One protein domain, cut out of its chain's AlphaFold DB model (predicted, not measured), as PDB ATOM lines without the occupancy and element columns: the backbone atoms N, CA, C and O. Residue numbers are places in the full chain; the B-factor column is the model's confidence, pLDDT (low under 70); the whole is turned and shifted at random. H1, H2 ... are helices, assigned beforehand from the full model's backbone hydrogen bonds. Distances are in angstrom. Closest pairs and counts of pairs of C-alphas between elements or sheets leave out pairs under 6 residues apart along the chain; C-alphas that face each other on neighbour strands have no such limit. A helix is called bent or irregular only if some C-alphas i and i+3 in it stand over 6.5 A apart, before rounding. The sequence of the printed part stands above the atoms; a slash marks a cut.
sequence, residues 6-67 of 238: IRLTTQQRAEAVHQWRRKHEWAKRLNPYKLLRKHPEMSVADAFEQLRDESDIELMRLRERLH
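AT A GLANCE: This is residues 6 to 67 of the 238 residues of an uncharacterized protein of Bifidobacterium choerinum (UniProt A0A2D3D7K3). A long helix, H4, begins within a small body made with three shorter helices, H1, H2 and H3, and its residues 56 to 67 stick out from that body as a straight arm. H1 packs with its Val 17 on the beginning of H4 and slants away from it, while the short H3 lies near the first turns of H4, nearly square to it, and the short H2 follows the end of H1 round a corner. The printed part has 62 residues with four named helices, in the order H1, H2, H3, H4, and no named strand; the class is all helix. The whole is loose, with a radius of gyration of the C-alphas of 13.4 A, and its outline is flat, spanning 46 by 23 by 13 A.

HOW THE PARTS SIT: H1, residues 10 to 23, and H2, residues 25 to 29, only just touch, and only at the corner by their link, with 3 pairs of C-alphas within 8 A; the closest C-alphas are those of Arg 21 and Ala 27, 5.2 A apart. H3, residues 33 to 38, is apart from both H1 and H2. H4, residues 44 to 67, touches H1 with residues 44 to 45 alone; the closest C-alphas are those of Val 17 and Val 44, 6.4 A apart. H1 and H4 run the same way at a steep tilt of 53 degrees. H2 and H4 are close but not clearly touching, with the C-alphas of Ala 27 and Phe 48 closest at 6.7 A. H3 and H4 only just touch, with 3 pairs of C-alphas within 8 A, and H4 does so with residues 44 to 47 alone; the closest C-alphas are those of Leu 35 and Ala 47, 6.3 A apart. The lines of H3 and H4 are about perpendicular, at 81 degrees. In H1, H3 and H4 every O i to N i+4 pair is within hydrogen-bond range; in H2 0 of 1 is, beside 2 of 2 O i to N i+3 pairs.

IN THESE COORDINATES: H1 begins at C-alpha 10, at (195.746, 222.626, 152.574), and measures 20.2 A from first to last C-alpha. H2 measures 8.2 A; it is neither bent nor irregular, but only just: C-alphas 26 and 29 are 6.2 A apart. H3 measures 8.6 A. H4 measures 34.8 A, from C-alpha 44 at (185.094, 226.252, 156.585) to C-alpha 67 at (174.146, 253.421, 175.348).

THE WHOLE: The two C-alphas farthest apart are those of Thr 9 and His 67, at 46.0 A. Residues 56 to 67, which belong to H4, stand free; without them the body has 50 residues and spans 25 by 21 by 13 A. The printed part has no cut. The links H1 to H2, H2 to H3 and H3 to H4 are tight. The mean pLDDT of the printed part is 76.4, and residues 57 to 67 are under 70.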
ATOM      1  N   ILE A   6     189.416 218.718 158.818       71.56
ATOM      2  CA  ILE A   6     190.328 217.578 158.991       71.56
ATOM      3  C   ILE A   6     190.397 216.659 157.761       71.56
ATOM      4  O   ILE A   6     191.390 215.964 157.565       71.56
ATOM      5  N   ARG A   7     189.365 216.668 156.906       75.12
ATOM      6  CA  ARG A   7     189.307 215.868 155.670       75.12
ATOM      7  C   ARG A   7     189.791 216.627 154.433       75.12
ATOM      8  O   ARG A   7     189.772 216.057 153.347       75.12
ATOM      9  N   LEU A   8     190.179 217.894 154.583       76.00
ATOM     10  CA  LEU A   8     190.622 218.749 153.485       76.00
ATOM     11  C   LEU A   8     192.141 218.891 153.503       76.00
ATOM     12  O   LEU A   8     192.741 219.215 154.533       76.00
ATOM     13  N   THR A   9     192.760 218.733 152.336       79.69
ATOM     14  CA  THR A   9     194.154 219.148 152.150       79.69
ATOM     15  C   THR A   9     194.274 220.669 152.267       79.69
ATOM     16  O   THR A   9     193.294 221.406 152.125       79.69
ATOM     17  N   THR A  10     195.486 221.177 152.499       75.19
ATOM     18  CA  THR A  10     195.746 222.626 152.574       75.19
ATOM     19  C   THR A  10     195.251 223.370 151.327       75.19
ATOM     20  O   THR A  10     194.704 224.464 151.441       75.19
ATOM     21  N   GLN A  11     195.380 222.750 150.151       76.00
ATOM     22  CA  GLN A  11     194.919 223.306 148.879       76.00
ATOM     23  C   GLN A  11     193.385 223.312 148.776       76.00
ATOM     24  O   GLN A  11     192.798 224.353 148.494       76.00
ATOM     25  N   GLN A  12     192.724 222.202 149.118       77.75
ATOM     26  CA  GLN A  12     191.257 222.112 149.130       77.75
ATOM     27  C   GLN A  12     190.622 223.069 150.149       77.75
ATOM     28  O   GLN A  12     189.548 223.623 149.920       77.75
ATOM     29  N   ARG A  13     191.305 223.310 151.272       78.00
ATOM     30  CA  ARG A  13     190.900 224.293 152.283       78.00
ATOM     31  C   ARG A  13     190.972 225.720 151.744       78.00
ATOM     32  O   ARG A  13     190.038 226.488 151.956       78.00
ATOM     33  N   ALA A  14     192.053 226.073 151.047       78.12
ATOM     34  CA  ALA A  14     192.208 227.394 150.442       78.12
ATOM     35  C   ALA A  14     191.149 227.644 149.353       78.12
ATOM     36  O   ALA A  14     190.542 228.714 149.314       78.12
ATOM     37  N   GLU A  15     190.860 226.634 148.531       80.81
ATOM     38  CA  GLU A  15     189.799 226.688 147.520       80.81
ATOM     39  C   GLU A  15     188.411 226.842 148.149       80.81
ATOM     40  O   GLU A  15     187.639 227.700 147.715       80.81
ATOM     41  N   ALA A  16     188.106 226.093 149.212       82.25
ATOM     42  CA  ALA A  16     186.846 226.215 149.944       82.25
ATOM     43  C   ALA A  16     186.677 227.609 150.573       82.25
ATOM     44  O   ALA A  16     185.607 228.209 150.469       82.25
ATOM     45  N   VAL A  17     187.740 228.165 151.167       83.31
ATOM     46  CA  VAL A  17     187.749 229.534 151.716       83.31
ATOM     47  C   VAL A  17     187.519 230.569 150.612       83.31
ATOM     48  O   VAL A  17     186.701 231.478 150.769       83.31
ATOM     49  N   HIS A  18     188.199 230.427 149.475       82.06
ATOM     50  CA  HIS A  18     188.052 231.333 148.341       82.06
ATOM     51  C   HIS A  18     186.648 231.254 147.718       82.06
ATOM     52  O   HIS A  18     186.037 232.279 147.408       82.06
ATOM     53  N   GLN A  19     186.089 230.048 147.589       83.81
ATOM     54  CA  GLN A  19     184.726 229.840 147.107       83.81
ATOM     55  C   GLN A  19     183.692 230.449 148.063       83.81
ATOM     56  O   GLN A  19     182.701 231.021 147.607       83.81
ATOM     57  N   TRP A  20     183.934 230.385 149.374       83.50
ATOM     58  CA  TRP A  20     183.063 231.001 150.374       83.50
ATOM     59  C   TRP A  20     183.088 232.530 150.304       83.50
ATOM     60  O   TRP A  20     182.032 233.159 150.280       83.50
ATOM     61  N   ARG A  21     184.277 233.127 150.155       85.38
ATOM     62  CA  ARG A  21     184.463 234.578 149.961       85.38
ATOM     63  C   ARG A  21     183.861 235.102 148.659       85.38
ATOM     64  O   ARG A  21     183.416 236.243 148.612       85.38
ATOM     65  N   ARG A  22     183.826 234.281 147.605       83.31
ATOM     66  CA  ARG A  22     183.118 234.615 146.357       83.31
ATOM     67  C   ARG A  22     181.601 234.643 146.526       83.31
ATOM     68  O   ARG A  22     180.942 235.404 145.832       83.31
ATOM     69  N   LYS A  23     181.052 233.806 147.411       86.00
ATOM     70  CA  LYS A  23     179.608 233.747 147.686       86.00
ATOM     71  C   LYS A  23     179.155 234.794 148.706       86.00
ATOM     72  O   LYS A  23     178.011 235.228 148.644       86.00
ATOM     73  N   HIS A  24     180.035 235.203 149.619       81.88
ATOM     74  CA  HIS A  24     179.706 236.098 150.726       81.88
ATOM     75  C   HIS A  24     180.687 237.273 150.810       81.88
ATOM     76  O   HIS A  24     181.828 237.115 151.242       81.88
ATOM     77  N   GLU A  25     180.221 238.476 150.459       76.50
ATOM     78  CA  GLU A  25     181.022 239.712 150.496       76.50
ATOM     79  C   GLU A  25     181.572 240.030 151.897       76.50
ATOM     80  O   GLU A  25     182.728 240.431 152.042       76.50
ATOM     81  N   TRP A  26     180.785 239.780 152.949       79.38
ATOM     82  CA  TRP A  26     181.197 240.009 154.339       79.38
ATOM     83  C   TRP A  26     182.376 239.118 154.767       79.38
ATOM     84  O   TRP A  26     183.220 239.535 155.559       79.38
ATOM     85  N   ALA A  27     182.504 237.926 154.178       79.88
ATOM     86  CA  ALA A  27     183.557 236.967 154.504       79.88
ATOM     87  C   ALA A  27     184.949 237.402 154.001       79.88
ATOM     88  O   ALA A  27     185.962 236.835 154.419       79.88
ATOM     89  N   LYS A  28     185.039 238.417 153.127       77.25
ATOM     90  CA  LYS A  28     186.324 238.958 152.640       77.25
ATOM     91  C   LYS A  28     187.149 239.606 153.751       77.25
ATOM     92  O   LYS A  28     188.373 239.552 153.703       77.25
ATOM     93  N   ARG A  29     186.484 240.186 154.755       73.81
ATOM     94  CA  ARG A  29     187.124 240.901 155.874       73.81
ATOM     95  C   ARG A  29     187.525 239.981 157.031       73.81
ATOM     96  O   ARG A  29     188.216 240.417 157.942       73.81
ATOM     97  N   LEU A  30     187.102 238.717 156.993       76.75
ATOM     98  CA  LEU A  30     187.303 237.751 158.069       76.75
ATOM     99  C   LEU A  30     188.407 236.746 157.716       76.75
ATOM    100  O   LEU A  30     188.570 236.326 156.562       76.75
ATOM    101  N   ASN A  31     189.176 236.346 158.732       81.25
ATOM    102  CA  ASN A  31     190.283 235.402 158.596       81.25
ATOM    103  C   ASN A  31     189.967 234.060 159.296       81.25
ATOM    104  O   ASN A  31     190.245 233.919 160.490       81.25
ATOM    105  N   PRO A  32     189.456 233.048 158.564       81.12
ATOM    106  CA  PRO A  32     189.044 231.765 159.140       81.12
ATOM    107  C   PRO A  32     190.225 230.857 159.504       81.12
ATOM    108  O   PRO A  32     190.056 229.895 160.247       81.12
ATOM    109  N   TYR A  33     191.441 231.128 159.012       80.06
ATOM    110  CA  TYR A  33     192.573 230.206 159.152       80.06
ATOM    111  C   TYR A  33     193.034 230.032 160.602       80.06
ATOM    112  O   TYR A  33     193.457 228.937 160.978       80.06
ATOM    113  N   LYS A  34     192.934 231.083 161.429       79.06
ATOM    114  CA  LYS A  34     193.237 230.996 162.867       79.06
ATOM    115  C   LYS A  34     192.266 230.045 163.573       79.06
ATOM    116  O   LYS A  34     192.704 229.188 164.338       79.06
ATOM    117  N   LEU A  35     190.977 230.162 163.261       80.19
ATOM    118  CA  LEU A  35     189.911 229.359 163.855       80.19
ATOM    119  C   LEU A  35     189.982 227.897 163.380       80.19
ATOM    120  O   LEU A  35     190.016 226.980 164.193       80.19
ATOM    121  N   LEU A  36     190.161 227.685 162.073       81.19
ATOM    122  CA  LEU A  36     190.311 226.367 161.445       81.19
ATOM    123  C   LEU A  36     191.576 225.613 161.884       81.19
ATOM    124  O   LEU A  36     191.627 224.386 161.801       81.19
ATOM    125  N   ARG A  37     192.619 226.329 162.322       80.00
ATOM    126  CA  ARG A  37     193.831 225.722 162.898       80.00
ATOM    127  C   ARG A  37     193.629 225.304 164.355       80.00
ATOM    128  O   ARG A  37     194.241 224.331 164.780       80.00
ATOM    129  N   LYS A  38     192.798 226.035 165.103       80.69
ATOM    130  CA  LYS A  38     192.462 225.743 166.502       80.69
ATOM    131  C   LYS A  38     191.399 224.643 166.622       80.69
ATOM    132  O   LYS A  38     191.459 223.851 167.554       80.69
ATOM    133  N   HIS A  39     190.480 224.571 165.659       80.12
ATOM    134  CA  HIS A  39     189.388 223.599 165.604       80.12
ATOM    135  C   HIS A  39     189.402 222.850 164.257       80.12
ATOM    136  O   HIS A  39     188.691 223.232 163.327       80.12
ATOM    137  N   PRO A  40     190.217 221.788 164.115       75.94
ATOM    138  CA  PRO A  40     190.312 221.022 162.868       75.94
ATOM    139  C   PRO A  40     189.028 220.241 162.536       75.94
ATOM    140  O   PRO A  40     188.796 219.918 161.373       75.94
ATOM    141  N   GLU A  41     188.180 219.988 163.534       79.31
ATOM    142  CA  GLU A  41     186.872 219.330 163.389       79.31
ATOM    143  C   GLU A  41     185.848 220.209 162.643       79.31
ATOM    144  O   GLU A  41     184.885 219.710 162.063       79.31
ATOM    145  N   MET A  42     186.054 221.528 162.673       80.88
ATOM    146  CA  MET A  42     185.106 222.536 162.207       80.88
ATOM    147  C   MET A  42     185.133 222.663 160.686       80.88
ATOM    148  O   MET A  42     186.193 222.537 160.071       80.88
ATOM    149  N   SER A  43     183.991 222.917 160.048       86.50
ATOM    150  CA  SER A  43     183.982 223.183 158.610       86.50
ATOM    151  C   SER A  43     184.387 224.629 158.297       86.50
ATOM    152  O   SER A  43     184.340 225.518 159.146       86.50
ATOM    153  N   VAL A  44     184.780 224.887 157.047       80.44
ATOM    154  CA  VAL A  44     185.094 226.252 156.585       80.44
ATOM    155  C   VAL A  44     183.878 227.176 156.698       80.44
ATOM    156  O   VAL A  44     184.049 228.352 157.003       80.44
ATOM    157  N   ALA A  45     182.667 226.651 156.482       82.44
ATOM    158  CA  ALA A  45     181.429 227.415 156.606       82.44
ATOM    159  C   ALA A  45     181.167 227.813 158.063       82.44
ATOM    160  O   ALA A  45     181.032 229.002 158.343       82.44
ATOM    161  N   ASP A  46     181.228 226.845 158.982       83.38
ATOM    162  CA  ASP A  46     181.008 227.084 160.415       83.38
ATOM    163  C   ASP A  46     182.045 228.069 160.976       83.38
ATOM    164  O   ASP A  46     181.720 228.936 161.779       83.38
ATOM    165  N   ALA A  47     183.291 228.003 160.491       83.44
ATOM    166  CA  ALA A  47     184.333 228.940 160.895       83.44
ATOM    167  C   ALA A  47     184.050 230.386 160.458       83.44
ATOM    168  O   ALA A  47     184.423 231.326 161.155       83.44
ATOM    169  N   PHE A  48     183.410 230.585 159.305       83.69
ATOM    170  CA  PHE A  48     182.999 231.917 158.864       83.69
ATOM    171  C   PHE A  48     181.761 232.414 159.605       83.69
ATOM    172  O   PHE A  48     181.702 233.596 159.929       83.69
ATOM    173  N   GLU A  49     180.793 231.540 159.875       84.62
ATOM    174  CA  GLU A  49     179.593 231.891 160.641       84.62
ATOM    175  C   GLU A  49     179.945 232.268 162.079       84.62
ATOM    176  O   GLU A  49     179.548 233.333 162.538       84.62
ATOM    177  N   GLN A  50     180.813 231.500 162.738       83.06
ATOM    178  CA  GLN A  50     181.282 231.835 164.079       83.06
ATOM    179  C   GLN A  50     182.038 233.171 164.115       83.06
ATOM    180  O   GLN A  50     181.826 233.975 165.018       83.06
ATOM    181  N   LEU A  51     182.888 233.450 163.120       81.44
ATOM    182  CA  LEU A  51     183.587 234.737 163.037       81.44
ATOM    183  C   LEU A  51     182.641 235.912 162.770       81.44
ATOM    184  O   LEU A  51     182.923 237.028 163.203       81.44
ATOM    185  N   ARG A  52     181.537 235.676 162.056       79.25
ATOM    186  CA  ARG A  52     180.490 236.681 161.868       79.25
ATOM    187  C   ARG A  52     179.801 236.971 163.193       79.25
ATOM    188  O   ARG A  52     179.741 238.130 163.590       79.25
ATOM    189  N   ASP A  53     179.371 235.931 163.894       80.44
ATOM    190  CA  ASP A  53     178.656 236.068 165.157       80.44
ATOM    191  C   ASP A  53     179.555 236.710 166.235       80.44
ATOM    192  O   ASP A  53     179.108 237.587 166.968       80.44
ATOM    193  N   GLU A  54     180.852 236.377 166.277       74.00
ATOM    194  CA  GLU A  54     181.841 237.054 167.132       74.00
ATOM    195  C   GLU A  54     181.963 238.551 166.792       74.00
ATOM    196  O   GLU A  54     181.940 239.391 167.695       74.00
ATOM    197  N   SER A  55     182.019 238.907 165.503       71.06
ATOM    198  CA  SER A  55     182.077 240.311 165.074       71.06
ATOM    199  C   SER A  55     180.784 241.090 165.364       71.06
ATOM    200  O   SER A  55     180.843 242.262 165.743       71.06
ATOM    201  N   ASP A  56     179.623 240.441 165.265       70.88
ATOM    202  CA  ASP A  56     178.324 241.041 165.574       70.88
ATOM    203  C   ASP A  56     178.142 241.236 167.088       70.88
ATOM    204  O   ASP A  56     177.646 242.278 167.524       70.88
ATOM    205  N   ILE A  57     178.617 240.293 167.910       64.56
ATOM    206  CA  ILE A  57     178.648 240.419 169.375       64.56
ATOM    207  C   ILE A  57     179.579 241.557 169.804       64.56
ATOM    208  O   ILE A  57     179.231 242.337 170.693       64.56
ATOM    209  N   GLU A  58     180.754 241.690 169.185       62.84
ATOM    210  CA  GLU A  58     181.658 242.810 169.459       62.84
ATOM    211  C   GLU A  58     181.017 244.154 169.105       62.84
ATOM    212  O   GLU A  58     181.076 245.085 169.911       62.84
ATOM    213  N   LEU A  59     180.338 244.251 167.959       64.69
ATOM    214  CA  LEU A  59     179.589 245.447 167.569       64.69
ATOM    215  C   LEU A  59     178.430 245.749 168.527       64.69
ATOM    216  O   LEU A  59     178.202 246.916 168.856       64.69
ATOM    217  N   MET A  60     177.722 244.725 169.007       60.19
ATOM    218  CA  MET A  60     176.638 244.878 169.977       60.19
ATOM    219  C   MET A  60     177.161 245.380 171.325       60.19
ATOM    220  O   MET A  60     176.633 246.359 171.845       60.19
ATOM    221  N   ARG A  61     178.257 244.811 171.839       65.25
ATOM    222  CA  ARG A  61     178.934 245.304 173.053       65.25
ATOM    223  C   ARG A  61     179.425 246.737 172.889       65.25
ATOM    224  O   ARG A  61     179.371 247.527 173.828       65.25
ATOM    225  N   LEU A  62     179.902 247.100 171.699       58.25
ATOM    226  CA  LEU A  62     180.346 248.463 171.414       58.25
ATOM    227  C   LEU A  62     179.173 249.452 171.427       58.25
ATOM    228  O   LEU A  62     179.315 250.545 171.972       58.25
ATOM    229  N   ARG A  63     178.012 249.050 170.893       63.66
ATOM    230  CA  ARG A  63     176.756 249.817 170.968       63.66
ATOM    231  C   ARG A  63     176.211 249.912 172.390       63.66
ATOM    232  O   ARG A  63     175.774 250.985 172.786       63.66
ATOM    233  N   GLU A  64     176.282 248.835 173.162       58.81
ATOM    234  CA  GLU A  64     175.837 248.792 174.556       58.81
ATOM    235  C   GLU A  64     176.680 249.715 175.444       58.81
ATOM    236  O   GLU A  64     176.130 250.532 176.174       58.81
ATOM    237  N   ARG A  65     178.012 249.712 175.295       61.28
ATOM    238  CA  ARG A  65     178.884 250.685 175.985       61.28
ATOM    239  C   ARG A  65     178.581 252.136 175.613       61.28
ATOM    240  O   ARG A  65     178.771 253.022 176.438       61.28
ATOM    241  N   LEU A  66     178.147 252.385 174.377       55.97
ATOM    242  CA  LEU A  66     177.740 253.722 173.938       55.97
ATOM    243  C   LEU A  66     176.356 254.115 174.480       55.97
ATOM    244  O   LEU A  66     176.130 255.299 174.697       55.97
ATOM    245  N   HIS A  67     175.453 253.160 174.728       54.66
ATOM    246  CA  HIS A  67     174.146 253.421 175.348       54.66
ATOM    247  C   HIS A  67     174.221 253.574 176.875       54.66
ATOM    248  O   HIS A  67     173.555 254.446 177.423       54.66
TER     249      HIS A  67